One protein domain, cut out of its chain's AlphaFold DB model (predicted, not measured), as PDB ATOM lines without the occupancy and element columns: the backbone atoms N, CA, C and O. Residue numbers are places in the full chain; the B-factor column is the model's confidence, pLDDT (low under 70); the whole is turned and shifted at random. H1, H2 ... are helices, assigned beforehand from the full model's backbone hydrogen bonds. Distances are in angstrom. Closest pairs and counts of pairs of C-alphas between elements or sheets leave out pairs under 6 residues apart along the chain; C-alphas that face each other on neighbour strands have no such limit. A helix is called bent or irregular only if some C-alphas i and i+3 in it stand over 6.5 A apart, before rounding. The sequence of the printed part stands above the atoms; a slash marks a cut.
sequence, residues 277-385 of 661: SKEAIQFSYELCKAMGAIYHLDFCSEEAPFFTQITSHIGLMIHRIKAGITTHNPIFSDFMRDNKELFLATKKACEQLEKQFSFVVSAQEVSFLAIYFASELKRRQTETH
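Overview. This is residues 277 to 385 of the 661 residues of an uncharacterized protein of Listeria kieliensis (UniProt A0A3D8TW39). Four helices make a compact crossed packing in which the contacts close into a ring: H1 packs on H2, H2 on H4, H4 on H3, and H3 back on H1. H2 and H4 run side by side in opposite ways, while H1 crosses both H2 and H3 steeply; H3 has a sharp kink near its beginning, and the far end of H4 with the last residues makes one end of the longest axis. The printed part has 109 residues with four named helices, in the order H1, H2, H3, H4, and no named strand; the class is all helix. The whole is compact, with a radius of gyration of the C-alphas of 13.3 A, and spans 43 by 31 by 20 A along its three main axes.

Arrangement. H1, residues 278 to 295, touches H2, residues 305 to 322, with its residues 279 to 284 alone. Their closest C-alphas are those of Ala 280 and Gly 315, 4.9 A apart, and their lines stand at a steep tilt of 59 degrees, opposite ways. H3, residues 332 to 357, touches H1 with its residues 345 to 357 alone. The closest C-alphas of these two helices are those of Ala 290 and Ala 349, 5.9 A apart, at a steep tilt of 57 degrees, opposite ways. H3 is irregular: C-alphas 338 and 341 are 8.8 A apart, it has a kink of 105 degrees near residue 339, and its line is a rough one. H4, residues 363 to 382, touches H3, with 17 pairs of C-alphas within 8 A. Their closest C-alphas are those of Phe 343 and Ala 370, 5.4 A apart; the tilt of 67 degrees is steep, only just short of about perpendicular, and they run opposite ways. H4 also touches H2, with 5 pairs of C-alphas within 8 A, the closest being those of Ile 310 and Tyr 372, 6.6 A apart. These two helices stand at a shallow tilt of 3 degrees, opposite ways, with their centres 13.5 A apart. H1 and H4 are near each other, with 7 pairs of C-alphas within 10 A. H2 and H3 are apart, though they follow each other in the chain. In the backbones of H1, H2 and H4 every O i to N i+4 pair is within hydrogen-bond range; in H3 18 of 22 are.

Along the chain. H1 begins at Lys 278, with its C-alpha at (233.706, 277.188, 274.065), and ends at Tyr 295, 25.7 A from first to last C-alpha. H2 runs from Pro 305, C-alpha at (251.364, 272.518, 272.514), to Lys 322, over 26.3 A. H3, the longest helix with 26 residues, goes from Phe 332 to Phe 357, and its first and last C-alphas are 24.8 A apart. H4 runs from Ala 363 to Thr 382, over 27.9 A, and its last C-alpha lies at (261.011, 260.465, 268.120).

Size, cuts and confidence. The two C-alphas farthest apart are those of Gly 324 and His 385, at 43.4 A, while the first and last printed C-alphas, of Ser 277 and His 385, are 36.8 A apart. The printed part has no cut. The link from H3 to H4 is tight, with 5 residues, and those from H1 to H2 and from H2 to H3 are short, with 9 residues each; no link is long. The mean pLDDT of the printed part is 78.5, and 22 residues are under 70: residues 302 to 304, residues 323 to 335, residue 338 and residues 381 to 385.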
ATOM      1  N   SER A 277     236.337 279.700 270.798       72.69
ATOM      2  CA  SER A 277     234.950 279.344 271.106       72.69
ATOM      3  C   SER A 277     234.878 278.184 272.113       72.69
ATOM      4  O   SER A 277     235.596 277.190 272.001       72.69
ATOM      5  N   LYS A 278     233.970 278.280 273.100       81.06
ATOM      6  CA  LYS A 278     233.706 277.188 274.065       81.06
ATOM      7  C   LYS A 278     233.345 275.875 273.364       81.06
ATOM      8  O   LYS A 278     233.692 274.801 273.841       81.06
ATOM      9  N   GLU A 279     232.663 275.984 272.228       85.75
ATOM     10  CA  GLU A 279     232.285 274.864 271.370       85.75
ATOM     11  C   GLU A 279     233.517 274.157 270.782       85.75
ATOM     12  O   GLU A 279     233.601 272.933 270.864       85.75
ATOM     13  N   ALA A 280     234.509 274.907 270.282       84.44
ATOM     14  CA  ALA A 280     235.754 274.337 269.766       84.44
ATOM     15  C   ALA A 280     236.576 273.645 270.855       84.44
ATOM     16  O   ALA A 280     237.070 272.542 270.629       84.44
ATOM     17  N   ILE A 281     236.687 274.248 272.043       86.25
ATOM     18  CA  ILE A 281     237.403 273.643 273.177       86.25
ATOM     19  C   ILE A 281     236.740 272.319 273.578       86.25
ATOM     20  O   ILE A 281     237.422 271.305 273.709       86.25
ATOM     21  N   GLN A 282     235.408 272.302 273.706       89.94
ATOM     22  CA  GLN A 282     234.681 271.094 274.090       89.94
ATOM     23  C   GLN A 282     234.792 269.992 273.028       89.94
ATOM     24  O   GLN A 282     235.028 268.836 273.374       89.94
ATOM     25  N   PHE A 283     234.659 270.335 271.743       92.19
ATOM     26  CA  PHE A 283     234.824 269.368 270.656       92.19
ATOM     27  C   PHE A 283     236.241 268.782 270.642       92.19
ATOM     28  O   PHE A 283     236.413 267.570 270.522       92.19
ATOM     29  N   SER A 284     237.256 269.630 270.828       91.31
ATOM     30  CA  SER A 284     238.666 269.218 270.873       91.31
ATOM     31  C   SER A 284     238.944 268.278 272.039       91.31
ATOM     32  O   SER A 284     239.601 267.257 271.856       91.31
ATOM     33  N   TYR A 285     238.402 268.578 273.221       92.19
ATOM     34  CA  TYR A 285     238.543 267.730 274.402       92.19
ATOM     35  C   TYR A 285     237.954 266.331 274.183       92.19
ATOM     36  O   TYR A 285     238.635 265.331 274.415       92.19
ATOM     37  N   GLU A 286     236.717 266.242 273.687       93.06
ATOM     38  CA  GLU A 286     236.075 264.945 273.447       93.06
ATOM     39  C   GLU A 286     236.759 264.159 272.318       93.06
ATOM     40  O   GLU A 286     236.931 262.943 272.429       93.06
ATOM     41  N   LEU A 287     237.231 264.841 271.266       93.81
ATOM     42  CA  LEU A 287     237.993 264.208 270.187       93.81
ATOM     43  C   LEU A 287     239.322 263.636 270.699       93.81
ATOM     44  O   LEU A 287     239.636 262.471 270.443       93.81
ATOM     45  N   CYS A 288     240.092 264.426 271.448       92.56
ATOM     46  CA  CYS A 288     241.354 263.996 272.048       92.56
ATOM     47  C   CYS A 288     241.154 262.830 273.021       92.56
ATOM     48  O   CYS A 288     241.944 261.888 273.013       92.56
ATOM     49  N   LYS A 289     240.071 262.839 273.802       92.50
ATOM     50  CA  LYS A 289     239.711 261.749 274.716       92.50
ATOM     51  C   LYS A 289     239.376 260.457 273.970       92.50
ATOM     52  O   LYS A 289     239.862 259.390 274.352       92.50
ATOM     53  N   ALA A 290     238.588 260.539 272.897       91.75
ATOM     54  CA  ALA A 290     238.254 259.387 272.062       91.75
ATOM     55  C   ALA A 290     239.506 258.786 271.403       91.75
ATOM     56  O   ALA A 290     239.722 257.575 271.456       91.75
ATOM     57  N   MET A 291     240.375 259.634 270.851       92.19
ATOM     58  CA  MET A 291     241.639 259.202 270.248       92.19
ATOM     59  C   MET A 291     242.623 258.653 271.288       92.19
ATOM     60  O   MET A 291     243.301 257.659 271.032       92.19
ATOM     61  N   GLY A 292     242.657 259.232 272.488       88.06
ATOM     62  CA  GLY A 292     243.481 258.755 273.596       88.06
ATOM     63  C   GLY A 292     243.088 257.363 274.080       88.06
ATOM     64  O   GLY A 292     243.957 256.549 274.384       88.06
ATOM     65  N   ALA A 293     241.792 257.040 274.059       87.62
ATOM     66  CA  ALA A 293     241.307 255.695 274.358       87.62
ATOM     67  C   ALA A 293     241.750 254.651 273.315       87.62
ATOM     68  O   ALA A 293     241.994 253.504 273.680       87.62
ATOM     69  N   ILE A 294     241.874 255.042 272.040       87.50
ATOM     70  CA  ILE A 294     242.297 254.155 270.940       87.50
ATOM     71  C   ILE A 294     243.805 253.894 270.988       87.50
ATOM     72  O   ILE A 294     244.238 252.755 270.837       87.50
ATOM     73  N   TYR A 295     244.605 254.942 271.196       84.56
ATOM     74  CA  TYR A 295     246.069 254.860 271.145       84.56
ATOM     75  C   TYR A 295     246.732 254.671 272.514       84.56
ATOM     76  O   TYR A 295     247.954 254.572 272.582       84.56
ATOM     77  N   HIS A 296     245.948 254.616 273.594       84.19
ATOM     78  CA  HIS A 296     246.420 254.525 274.981       84.19
ATOM     79  C   HIS A 296     247.396 255.650 275.367       84.19
ATOM     80  O   HIS A 296     248.386 255.430 276.065       84.19
ATOM     81  N   LEU A 297     247.111 256.868 274.905       83.44
ATOM     82  CA  LEU A 297     247.929 258.059 275.132       83.44
ATOM     83  C   LEU A 297     247.069 259.211 275.644       83.44
ATOM     84  O   LEU A 297     245.917 259.359 275.250       83.44
ATOM     85  N   ASP A 298     247.650 260.056 276.493       85.62
ATOM     86  CA  ASP A 298     247.002 261.297 276.913       85.62
ATOM     87  C   ASP A 298     247.257 262.413 275.889       85.62
ATOM     88  O   ASP A 298     248.405 262.824 275.676       85.62
ATOM     89  N   PHE A 299     246.180 262.877 275.255       85.56
ATOM     90  CA  PHE A 299     246.144 264.012 274.327       85.56
ATOM     91  C   PHE A 299     245.426 265.238 274.918       85.56
ATOM     92  O   PHE A 299     245.306 266.254 274.237       85.56
ATOM     93  N   CYS A 300     244.913 265.137 276.148       81.69
ATOM     94  CA  CYS A 300     244.023 266.124 276.759       81.69
ATOM     95  C   CYS A 300     244.740 267.100 277.697       81.69
ATOM     96  O   CYS A 300     244.092 267.991 278.242       81.69
ATOM     97  N   SER A 301     246.045 266.940 277.924       74.44
ATOM     98  CA  SER A 301     246.803 267.857 278.770       74.44
ATOM     99  C   SER A 301     246.808 269.265 278.165       74.44
ATOM    100  O   SER A 301     247.412 269.517 277.124       74.44
ATOM    101  N   GLU A 302     246.125 270.199 278.834       52.53
ATOM    102  CA  GLU A 302     245.982 271.597 278.394       52.53
ATOM    103  C   GLU A 302     247.335 272.330 278.286       52.53
ATOM    104  O   GLU A 302     247.451 273.308 277.552       52.53
ATOM    105  N   GLU A 303     248.376 271.824 278.958       48.62
ATOM    106  CA  GLU A 303     249.750 272.345 278.897       48.62
ATOM    107  C   GLU A 303     250.565 271.820 277.694       48.62
ATOM    108  O   GLU A 303     251.694 272.262 277.471       48.62
ATOM    109  N   ALA A 304     250.027 270.893 276.888       63.03
ATOM    110  CA  ALA A 304     250.715 270.374 275.709       63.03
ATOM    111  C   ALA A 304     250.453 271.260 274.469       63.03
ATOM    112  O   ALA A 304     249.294 271.436 274.083       63.03
ATOM    113  N   PRO A 305     251.499 271.729 273.748       72.75
ATOM    114  CA  PRO A 305     251.364 272.518 272.514       72.75
ATOM    115  C   PRO A 305     250.418 271.908 271.468       72.75
ATOM    116  O   PRO A 305     249.789 272.628 270.696       72.75
ATOM    117  N   PHE A 306     250.297 270.580 271.467       81.00
ATOM    118  CA  PHE A 306     249.365 269.828 270.636       81.00
ATOM    119  C   PHE A 306     247.897 270.237 270.849       81.00
ATOM    120  O   PHE A 306     247.201 270.519 269.874       81.00
ATOM    121  N   PHE A 307     247.428 270.299 272.101       82.19
ATOM    122  CA  PHE A 307     246.014 270.534 272.404       82.19
ATOM    123  C   PHE A 307     245.578 271.936 271.962       82.19
ATOM    124  O   PHE A 307     244.528 272.113 271.345       82.19
ATOM    125  N   THR A 308     246.429 272.939 272.182       76.75
ATOM    126  CA  THR A 308     246.190 274.305 271.698       76.75
ATOM    127  C   THR A 308     246.142 274.369 270.169       76.75
ATOM    128  O   THR A 308     245.273 275.033 269.601       76.75
ATOM    129  N   GLN A 309     247.050 273.666 269.483       73.12
ATOM    130  CA  GLN A 309     247.122 273.663 268.021       73.12
ATOM    131  C   GLN A 309     245.896 273.013 267.378       73.12
ATOM    132  O   GLN A 309     245.296 273.604 266.477       73.12
ATOM    133  N   ILE A 310     245.502 271.831 267.858       80.75
ATOM    134  CA  ILE A 310     244.330 271.135 267.323       80.75
ATOM    135  C   ILE A 310     243.043 271.911 267.634       80.75
ATOM    136  O   ILE A 310     242.184 272.028 266.763       80.75
ATOM    137  N   THR A 311     242.949 272.551 268.807       81.88
ATOM    138  CA  THR A 311     241.795 273.389 269.177       81.88
ATOM    139  C   THR A 311     241.658 274.614 268.279       81.88
ATOM    140  O   THR A 311     240.561 274.925 267.816       81.88
ATOM    141  N   SER A 312     242.770 275.281 267.963       72.94
ATOM    142  CA  SER A 312     242.779 276.413 267.029       72.94
ATOM    143  C   SER A 312     242.296 275.998 265.633       72.94
ATOM    144  O   SER A 312     241.462 276.681 265.029       72.94
ATOM    145  N   HIS A 313     242.756 274.841 265.139       77.88
ATOM    146  CA  HIS A 313     242.299 274.284 263.866       77.88
ATOM    147  C   HIS A 313     240.805 273.940 263.893       77.88
ATOM    148  O   HIS A 313     240.073 274.315 262.978       77.88
ATOM    149  N   ILE A 314     240.338 273.282 264.957       85.56
ATOM    150  CA  ILE A 314     238.929 272.915 265.150       85.56
ATOM    151  C   ILE A 314     238.041 274.161 265.201       85.56
ATOM    152  O   ILE A 314     236.979 274.169 264.587       85.56
ATOM    153  N   GLY A 315     238.481 275.242 265.848       79.00
ATOM    154  CA  GLY A 315     237.754 276.512 265.846       79.00
ATOM    155  C   GLY A 315     237.503 277.039 264.433       79.00
ATOM    156  O   GLY A 315     236.368 277.345 264.066       79.00
ATOM    157  N   LEU A 316     238.548 277.065 263.601       70.06
ATOM    158  CA  LEU A 316     238.434 277.465 262.196       70.06
ATOM    159  C   LEU A 316     237.632 276.457 261.360       70.06
ATOM    160  O   LEU A 316     236.895 276.855 260.464       70.06
ATOM    161  N   MET A 317     237.759 275.157 261.627       82.56
ATOM    162  CA  MET A 317     236.965 274.099 260.994       82.56
ATOM    163  C   MET A 317     235.468 274.288 261.256       82.56
ATOM    164  O   MET A 317     234.697 274.336 260.305       82.56
ATOM    165  N   ILE A 318     235.055 274.459 262.514       82.56
ATOM    166  CA  ILE A 318     233.644 274.647 262.887       82.56
ATOM    167  C   ILE A 318     233.067 275.874 262.182       82.56
ATOM    168  O   ILE A 318     231.966 275.812 261.637       82.56
ATOM    169  N   HIS A 319     233.818 276.976 262.144       72.81
ATOM    170  CA  HIS A 319     233.380 278.178 261.445       72.81
ATOM    171  C   HIS A 319     233.225 277.945 259.936       72.81
ATOM    172  O   HIS A 319     232.211 278.331 259.360       72.81
ATOM    173  N   ARG A 320     234.196 277.277 259.297       72.88
ATOM    174  CA  ARG A 320     234.131 276.918 257.871       72.88
ATOM    175  C   ARG A 320     232.917 276.038 257.571       72.88
ATOM    176  O   ARG A 320     232.165 276.359 256.658       72.88
ATOM    177  N   ILE A 321     232.664 275.012 258.387       76.69
ATOM    178  CA  ILE A 321     231.502 274.122 258.238       76.69
ATOM    179  C   ILE A 321     230.189 274.907 258.373       76.69
ATOM    180  O   ILE A 321     229.309 274.775 257.527       76.69
ATOM    181  N   LYS A 322     230.062 275.769 259.392       76.50
ATOM    182  CA  LYS A 322     228.857 276.597 259.599       76.50
ATOM    183  C   LYS A 322     228.638 277.624 258.484       76.50
ATOM    184  O   LYS A 322     227.494 277.947 258.184       76.50
ATOM    185  N   ALA A 323     229.715 278.103 257.862       64.00
ATOM    186  CA  ALA A 323     229.677 279.001 256.711       64.00
ATOM    187  C   ALA A 323     229.492 278.272 255.362       64.00
ATOM    188  O   ALA A 323     229.458 278.929 254.324       64.00
ATOM    189  N   GLY A 324     229.390 276.936 255.351       62.22
ATOM    190  CA  GLY A 324     229.249 276.144 254.123       62.22
ATOM    191  C   GLY A 324     230.517 276.077 253.263       62.22
ATOM    192  O   GLY A 324     230.438 275.784 252.075       62.22
ATOM    193  N   ILE A 325     231.686 276.362 253.838       57.62
ATOM    194  CA  ILE A 325     232.964 276.409 253.123       57.62
ATOM    195  C   ILE A 325     233.573 275.012 253.088       57.62
ATOM    196  O   ILE A 325     233.939 274.454 254.124       57.62
ATOM    197  N   THR A 326     233.730 274.468 251.885       58.69
ATOM    198  CA  THR A 326     234.404 273.190 251.672       58.69
ATOM    199  C   THR A 326     235.915 273.378 251.622       58.69
ATOM    200  O   THR A 326     236.452 274.308 251.017       58.69
ATOM    201  N   THR A 327     236.633 272.481 252.290       59.66
ATOM    202  CA  THR A 327     238.095 272.462 252.282       59.66
ATOM    203  C   THR A 327     238.586 271.138 251.744       59.66
ATOM    204  O   THR A 327     237.869 270.138 251.718       59.66
ATOM    205  N   HIS A 328     239.819 271.139 251.261       57.91
ATOM    206  CA  HIS A 328     240.408 269.958 250.668       57.91
ATOM    207  C   HIS A 328     241.880 269.902 251.014       57.91
ATOM    208  O   HIS A 328     242.623 270.855 250.764       57.91
ATOM    209  N   ASN A 329     242.284 268.764 251.551       65.44
ATOM    210  CA  ASN A 329     243.648 268.471 251.910       65.44
ATOM    211  C   ASN A 329     244.452 268.100 250.649       65.44
ATOM    212  O   ASN A 329     244.210 267.051 250.053       65.44
ATOM    213  N   PRO A 330     245.433 268.925 250.227       52.62
ATOM    214  CA  PRO A 330     246.242 268.669 249.034       52.62
ATOM    215  C   PRO A 330     246.992 267.337 249.041       52.62
ATOM    216  O   PRO A 330     247.338 266.853 247.968       52.62
ATOM    217  N   ILE A 331     247.264 266.791 250.228       57.78
ATOM    218  CA  ILE A 331     247.977 265.528 250.432       57.78
ATOM    219  C   ILE A 331     247.033 264.419 250.903       57.78
ATOM    220  O   ILE A 331     247.493 263.442 251.481       57.78
ATOM    221  N   PHE A 332     245.718 264.553 250.689       65.75
ATOM    222  CA  PHE A 332     244.733 263.571 251.146       65.75
ATOM    223  C   PHE A 332     245.072 262.155 250.666       65.75
ATOM    224  O   PHE A 332     245.140 261.240 251.477       65.75
ATOM    225  N   SER A 333     245.347 261.972 249.371       66.06
ATOM    226  CA  SER A 333     245.676 260.663 248.792       66.06
ATOM    227  C   SER A 333     246.962 260.063 249.370       66.06
ATOM    228  O   SER A 333     246.969 258.898 249.767       66.06
ATOM    229  N   ASP A 334     248.032 260.856 249.473       61.16
ATOM    230  CA  ASP A 334     249.308 260.423 250.055       61.16
ATOM    231  C   ASP A 334     249.172 260.107 251.551       61.16
ATOM    232  O   ASP A 334     249.638 259.070 252.021       61.16
ATOM    233  N   PHE A 335     248.463 260.955 252.298       65.94
ATOM    234  CA  PHE A 335     248.189 260.736 253.713       65.94
ATOM    235  C   PHE A 335     247.362 259.469 253.931       65.94
ATOM    236  O   PHE A 335     247.683 258.675 254.812       65.94
ATOM    237  N   MET A 336     246.336 259.243 253.108       73.00
ATOM    238  CA  MET A 336     245.492 258.052 253.169       73.00
ATOM    239  C   MET A 336     246.253 256.771 252.833       73.00
ATOM    240  O   MET A 336     245.968 255.736 253.432       73.00
ATOM    241  N   ARG A 337     247.228 256.825 251.917       71.88
ATOM    242  CA  ARG A 337     248.100 255.683 251.609       71.88
ATOM    243  C   ARG A 337     248.912 255.258 252.833       71.88
ATOM    244  O   ARG A 337     248.996 254.066 253.118       71.88
ATOM    245  N   ASP A 338     249.462 256.230 253.557       68.25
ATOM    246  CA  ASP A 338     250.466 255.973 254.594       68.25
ATOM    247  C   ASP A 338     249.863 255.909 256.020       68.25
ATOM    248  O   ASP A 338     250.452 255.302 256.910       68.25
ATOM    249  N   ASN A 339     248.680 256.497 256.253       79.81
ATOM    250  CA  ASN A 339     248.069 256.676 257.584       79.81
ATOM    251  C   ASN A 339     246.580 256.270 257.639       79.81
ATOM    252  O   ASN A 339     245.809 256.805 258.442       79.81
ATOM    253  N   LYS A 340     246.151 255.314 256.801       85.62
ATOM    254  CA  LYS A 340     244.744 254.880 256.688       85.62
ATOM    255  C   LYS A 340     244.092 254.527 258.029       85.62
ATOM    256  O   LYS A 340     242.960 254.926 258.283       85.62
ATOM    257  N   GLU A 341     244.785 253.772 258.879       84.81
ATOM    258  CA  GLU A 341     244.250 253.336 260.178       84.81
ATOM    259  C   GLU A 341     243.969 254.519 261.107       84.81
ATOM    260  O   GLU A 341     242.905 254.587 261.723       84.81
ATOM    261  N   LEU A 342     244.890 255.487 261.144       84.31
ATOM    262  CA  LEU A 342     244.741 256.702 261.934       84.31
ATOM    263  C   LEU A 342     243.592 257.566 261.424       84.31
ATOM    264  O   LEU A 342     242.775 258.025 262.218       84.31
ATOM    265  N   PHE A 343     243.474 257.720 260.106       90.88
ATOM    266  CA  PHE A 343     242.341 258.413 259.506       90.88
ATOM    267  C   PHE A 343     241.002 257.775 259.898       90.88
ATOM    268  O   PHE A 343     240.082 258.480 260.304       90.88
ATOM    269  N   LEU A 344     240.885 256.445 259.811       86.69
ATOM    270  CA  LEU A 344     239.656 255.731 260.170       86.69
ATOM    271  C   LEU A 344     239.321 255.871 261.660       86.69
ATOM    272  O   LEU A 344     238.150 256.031 262.008       86.69
ATOM    273  N   ALA A 345     240.333 255.851 262.534       87.88
ATOM    274  CA  ALA A 345     240.161 256.103 263.961       87.88
ATOM    275  C   ALA A 345     239.633 257.524 264.222       87.88
ATOM    276  O   ALA A 345     238.635 257.683 264.929       87.88
ATOM    277  N   THR A 346     240.236 258.539 263.595       90.69
ATOM    278  CA  THR A 346     239.794 259.936 263.715       90.69
ATOM    279  C   THR A 346     238.394 260.136 263.142       90.69
ATOM    280  O   THR A 346     237.562 260.754 263.799       90.69
ATOM    281  N   LYS A 347     238.082 259.539 261.984       93.00
ATOM    282  CA  LYS A 347     236.744 259.588 261.376       93.00
ATOM    283  C   LYS A 347     235.680 259.047 262.327       93.00
ATOM    284  O   LYS A 347     234.693 259.720 262.598       93.00
ATOM    285  N   LYS A 348     235.914 257.854 262.876       90.50
ATOM    286  CA  LYS A 348     234.988 257.203 263.809       90.50
ATOM    287  C   LYS A 348     234.781 258.025 265.083       90.50
ATOM    288  O   LYS A 348     233.680 258.027 265.630       90.50
ATOM    289  N   ALA A 349     235.824 258.700 265.567       91.62
ATOM    290  CA  ALA A 349     235.711 259.615 266.698       91.62
ATOM    291  C   ALA A 349     234.862 260.846 266.337       91.62
ATOM    292  O   ALA A 349     233.950 261.185 267.084       91.62
ATOM    293  N   CYS A 350     235.085 261.462 265.170       92.19
ATOM    294  CA  CYS A 350     234.274 262.581 264.688       92.19
ATOM    295  C   CYS A 350     232.793 262.202 264.534       92.19
ATOM    296  O   CYS A 350     231.953 262.896 265.094       92.19
ATOM    297  N   GLU A 351     232.465 261.074 263.893       90.25
ATOM    298  CA  GLU A 351     231.079 260.595 263.696       90.25
ATOM    299  C   GLU A 351     230.292 260.444 265.016       90.25
ATOM    300  O   GLU A 351     229.070 260.615 265.061       90.25
ATOM    301  N   GLN A 352     230.976 260.127 266.120       87.69
ATOM    302  CA  GLN A 352     230.350 260.068 267.446       87.69
ATOM    303  C   GLN A 352     230.005 261.462 267.983       87.69
ATOM    304  O   GLN A 352     228.971 261.627 268.632       87.69
ATOM    305  N   LEU A 353     230.842 262.456 267.684       89.62
ATOM    306  CA  LEU A 353     230.685 263.841 268.123       89.62
ATOM    307  C   LEU A 353     229.714 264.635 267.243       89.62
ATOM    308  O   LEU A 353     229.037 265.525 267.750       89.62
ATOM    309  N   GLU A 354     229.567 264.297 265.962       87.50
ATOM    310  CA  GLU A 354     228.616 264.958 265.049       87.50
ATOM    311  C   GLU A 354     227.188 264.971 265.618       87.50
ATOM    312  O   GLU A 354     226.479 265.977 265.541       87.50
ATOM    313  N   LYS A 355     226.795 263.882 266.296       80.00
ATOM    314  CA  LYS A 355     225.495 263.764 266.978       80.00
ATOM    315  C   LYS A 355     225.325 264.747 268.136       80.00
ATOM    316  O   LYS A 355     224.202 265.134 268.441       80.00
ATOM    317  N   GLN A 356     226.417 265.116 268.798       84.62
ATOM    318  CA  GLN A 356     226.422 266.001 269.961       84.62
ATOM    319  C   GLN A 356     226.516 267.480 269.561       84.62
ATOM    320  O   GLN A 356     225.910 268.322 270.218       84.62
ATOM    321  N   PHE A 357     227.248 267.800 268.491       84.31
ATOM    322  CA  PHE A 357     227.566 269.180 268.109       84.31
ATOM    323  C   PHE A 357     226.785 269.714 266.897       84.31
ATOM    324  O   PHE A 357     226.920 270.883 266.551       84.31
ATOM    325  N   SER A 358     225.904 268.909 266.292       83.06
ATOM    326  CA  SER A 358     224.976 269.342 265.227       83.06
ATOM    327  C   SER A 358     225.655 269.924 263.974       83.06
ATOM    328  O   SER A 358     225.100 270.799 263.311       83.06
ATOM    329  N   PHE A 359     226.842 269.429 263.627       84.44
ATOM    330  CA  PHE A 359     227.502 269.672 262.343       84.44
ATOM    331  C   PHE A 359     228.199 268.394 261.864       84.44
ATOM    332  O   PHE A 359     228.521 267.535 262.680       84.44
ATOM    333  N   VAL A 360     228.418 268.270 260.552       85.19
ATOM    334  CA  VAL A 360     229.070 267.105 259.923       85.19
ATOM    335  C   VAL A 360     230.506 267.463 259.558       85.19
ATOM    336  O   VAL A 360     230.752 268.524 258.982       85.19
ATOM    337  N   VAL A 361     231.456 266.587 259.883       86.56
ATOM    338  CA  VAL A 361     232.876 266.769 259.577       86.56
ATOM    339  C   VAL A 361     233.200 265.993 258.305       86.56
ATOM    340  O   VAL A 361     233.174 264.765 258.270       86.56
ATOM    341  N   SER A 362     233.517 266.712 257.229       86.31
ATOM    342  CA  SER A 362     233.855 266.083 255.949       86.31
ATOM    343  C   SER A 362     235.125 265.229 256.056       86.31
ATOM    344  O   SER A 362     236.001 265.484 256.883       86.31
ATOM    345  N   ALA A 363     235.286 264.249 255.160       83.69
ATOM    346  CA  ALA A 363     236.503 263.433 255.092       83.69
ATOM    347  C   ALA A 363     237.782 264.284 254.952       83.69
ATOM    348  O   ALA A 363     238.835 263.922 255.472       83.69
ATOM    349  N   GLN A 364     237.690 265.439 254.289       81.12
ATOM    350  CA  GLN A 364     238.805 266.369 254.131       81.12
ATOM    351  C   GLN A 364     239.194 267.021 255.463       81.12
ATOM    352  O   GLN A 364     240.374 267.025 255.811       81.12
ATOM    353  N   GLU A 365     238.226 267.480 256.257       83.56
ATOM    354  CA  GLU A 365     238.488 268.024 257.597       83.56
ATOM    355  C   GLU A 365     238.990 266.936 258.557       83.56
ATOM    356  O   GLU A 365     239.983 267.138 259.255       83.56
ATOM    357  N   VAL A 366     238.408 265.730 258.508       88.62
ATOM    358  CA  VAL A 366     238.911 264.562 259.255       88.62
ATOM    359  C   VAL A 366     240.382 264.295 258.933       88.62
ATOM    360  O   VAL A 366     241.159 263.973 259.831       88.62
ATOM    361  N   SER A 367     240.799 264.455 257.674       78.69
ATOM    362  CA  SER A 367     242.197 264.241 257.291       78.69
ATOM    363  C   SER A 367     243.146 265.278 257.896       78.69
ATOM    364  O   SER A 367     244.243 264.913 258.313       78.69
ATOM    365  N   PHE A 368     242.730 266.544 258.015       78.31
ATOM    366  CA  PHE A 368     243.526 267.560 258.701       78.31
ATOM    367  C   PHE A 368     243.658 267.245 260.191       78.31
ATOM    368  O   PHE A 368     244.766 267.281 260.722       78.31
ATOM    369  N   LEU A 369     242.564 266.846 260.847       86.25
ATOM    370  CA  LEU A 369     242.591 266.407 262.245       86.25
ATOM    371  C   LEU A 369     243.522 265.200 262.437       86.25
ATOM    372  O   LEU A 369     244.341 265.185 263.357       86.25
ATOM    373  N   ALA A 370     243.458 264.218 261.537       84.69
ATOM    374  CA  ALA A 370     244.315 263.037 261.575       84.69
ATOM    375  C   ALA A 370     245.807 263.384 261.397       84.69
ATOM    376  O   ALA A 370     246.651 262.748 262.028       84.69
ATOM    377  N   ILE A 371     246.153 264.414 260.614       77.38
ATOM    378  CA  ILE A 371     247.537 264.904 260.481       77.38
ATOM    379  C   ILE A 371     248.079 265.429 261.816       77.38
ATOM    380  O   ILE A 371     249.231 265.142 262.151       77.38
ATOM    381  N   TYR A 372     247.270 266.146 262.605       82.75
ATOM    382  CA  TYR A 372     247.688 266.591 263.940       82.75
ATOM    383  C   TYR A 372     248.045 265.395 264.826       82.75
ATOM    384  O   TYR A 372     249.126 265.371 265.421       82.75
ATOM    385  N   PHE A 373     247.188 264.368 264.868       85.75
ATOM    386  CA  PHE A 373     247.479 263.146 265.621       85.75
ATOM    387  C   PHE A 373     248.711 262.409 265.079       85.75
ATOM    388  O   PHE A 373     249.531 261.945 265.869       85.75
ATOM    389  N   ALA A 374     248.900 262.350 263.758       80.50
ATOM    390  CA  ALA A 374     250.061 261.708 263.139       80.50
ATOM    391  C   ALA A 374     251.367 262.396 263.559       80.50
ATOM    392  O   ALA A 374     252.339 261.734 263.929       80.50
ATOM    393  N   SER A 375     251.370 263.732 263.542       77.12
ATOM    394  CA  SER A 375     252.509 264.547 263.961       77.12
ATOM    395  C   SER A 375     252.845 264.327 265.436       77.12
ATOM    396  O   SER A 375     254.011 264.140 265.779       77.12
ATOM    397  N   GLU A 376     251.839 264.292 266.311       81.88
ATOM    398  CA  GLU A 376     252.044 264.083 267.749       81.88
ATOM    399  C   GLU A 376     252.513 262.659 268.076       81.88
ATOM    400  O   GLU A 376     253.439 262.477 268.868       81.88
ATOM    401  N   LEU A 377     251.948 261.641 267.421       82.69
ATOM    402  CA  LEU A 377     252.401 260.253 267.549       82.69
ATOM    403  C   LEU A 377     253.861 260.106 267.107       82.69
ATOM    404  O   LEU A 377     254.671 259.507 267.817       82.69
ATOM    405  N   LYS A 378     254.223 260.712 265.970       74.06
ATOM    406  CA  LYS A 378     255.596 260.711 265.459       74.06
ATOM    407  C   LYS A 378     256.549 261.467 266.384       74.06
ATOM    408  O   LYS A 378     257.667 261.001 266.604       74.06
ATOM    409  N   ARG A 379     256.121 262.595 266.964       71.38
ATOM    410  CA  ARG A 379     256.903 263.348 267.958       71.38
ATOM    411  C   ARG A 379     257.227 262.477 269.168       71.38
ATOM    412  O   ARG A 379     258.398 262.348 269.508       71.38
ATOM    413  N   ARG A 380     256.229 261.804 269.750       73.62
ATOM    414  CA  ARG A 380     256.422 260.916 270.912       73.62
ATOM    415  C   ARG A 380     257.269 259.683 270.593       73.62
ATOM    416  O   ARG A 380     258.072 259.267 271.420       73.62
ATOM    417  N   GLN A 381     257.156 259.132 269.382       67.12
ATOM    418  CA  GLN A 381     258.072 258.087 268.907       67.12
ATOM    419  C   GLN A 381     259.510 258.612 268.779       67.12
ATOM    420  O   GLN A 381     260.454 257.918 269.141       67.12
ATOM    421  N   THR A 382     259.689 259.850 268.316       52.34
ATOM    422  CA  THR A 382     261.011 260.465 268.120       52.34
ATOM    423  C   THR A 382     261.649 260.926 269.434       52.34
ATOM    424  O   THR A 382     262.866 260.880 269.544       52.34
ATOM    425  N   GLU A 383     260.877 261.281 270.467       53.69
ATOM    426  CA  GLU A 383     261.394 261.619 271.809       53.69
ATOM    427  C   GLU A 383     262.138 260.449 272.491       53.69
ATOM    428  O   GLU A 383     262.954 260.679 273.382       53.69
ATOM    429  N   THR A 384     261.960 259.205 272.025       50.09
ATOM    430  CA  THR A 384     262.803 258.062 272.438       50.09
ATOM    431  C   THR A 384     264.212 258.073 271.821       50.09
ATOM    432  O   THR A 384     265.104 257.373 272.297       50.09
ATOM    433  N   HIS A 385     264.457 258.921 270.818       46.06
ATOM    434  CA  HIS A 385     265.756 259.154 270.196       46.06
ATOM    435  C   HIS A 385     266.146 260.636 270.308       46.06
ATOM    436  O   HIS A 385     265.761 261.466 269.490       46.06
TER     437      HIS A 385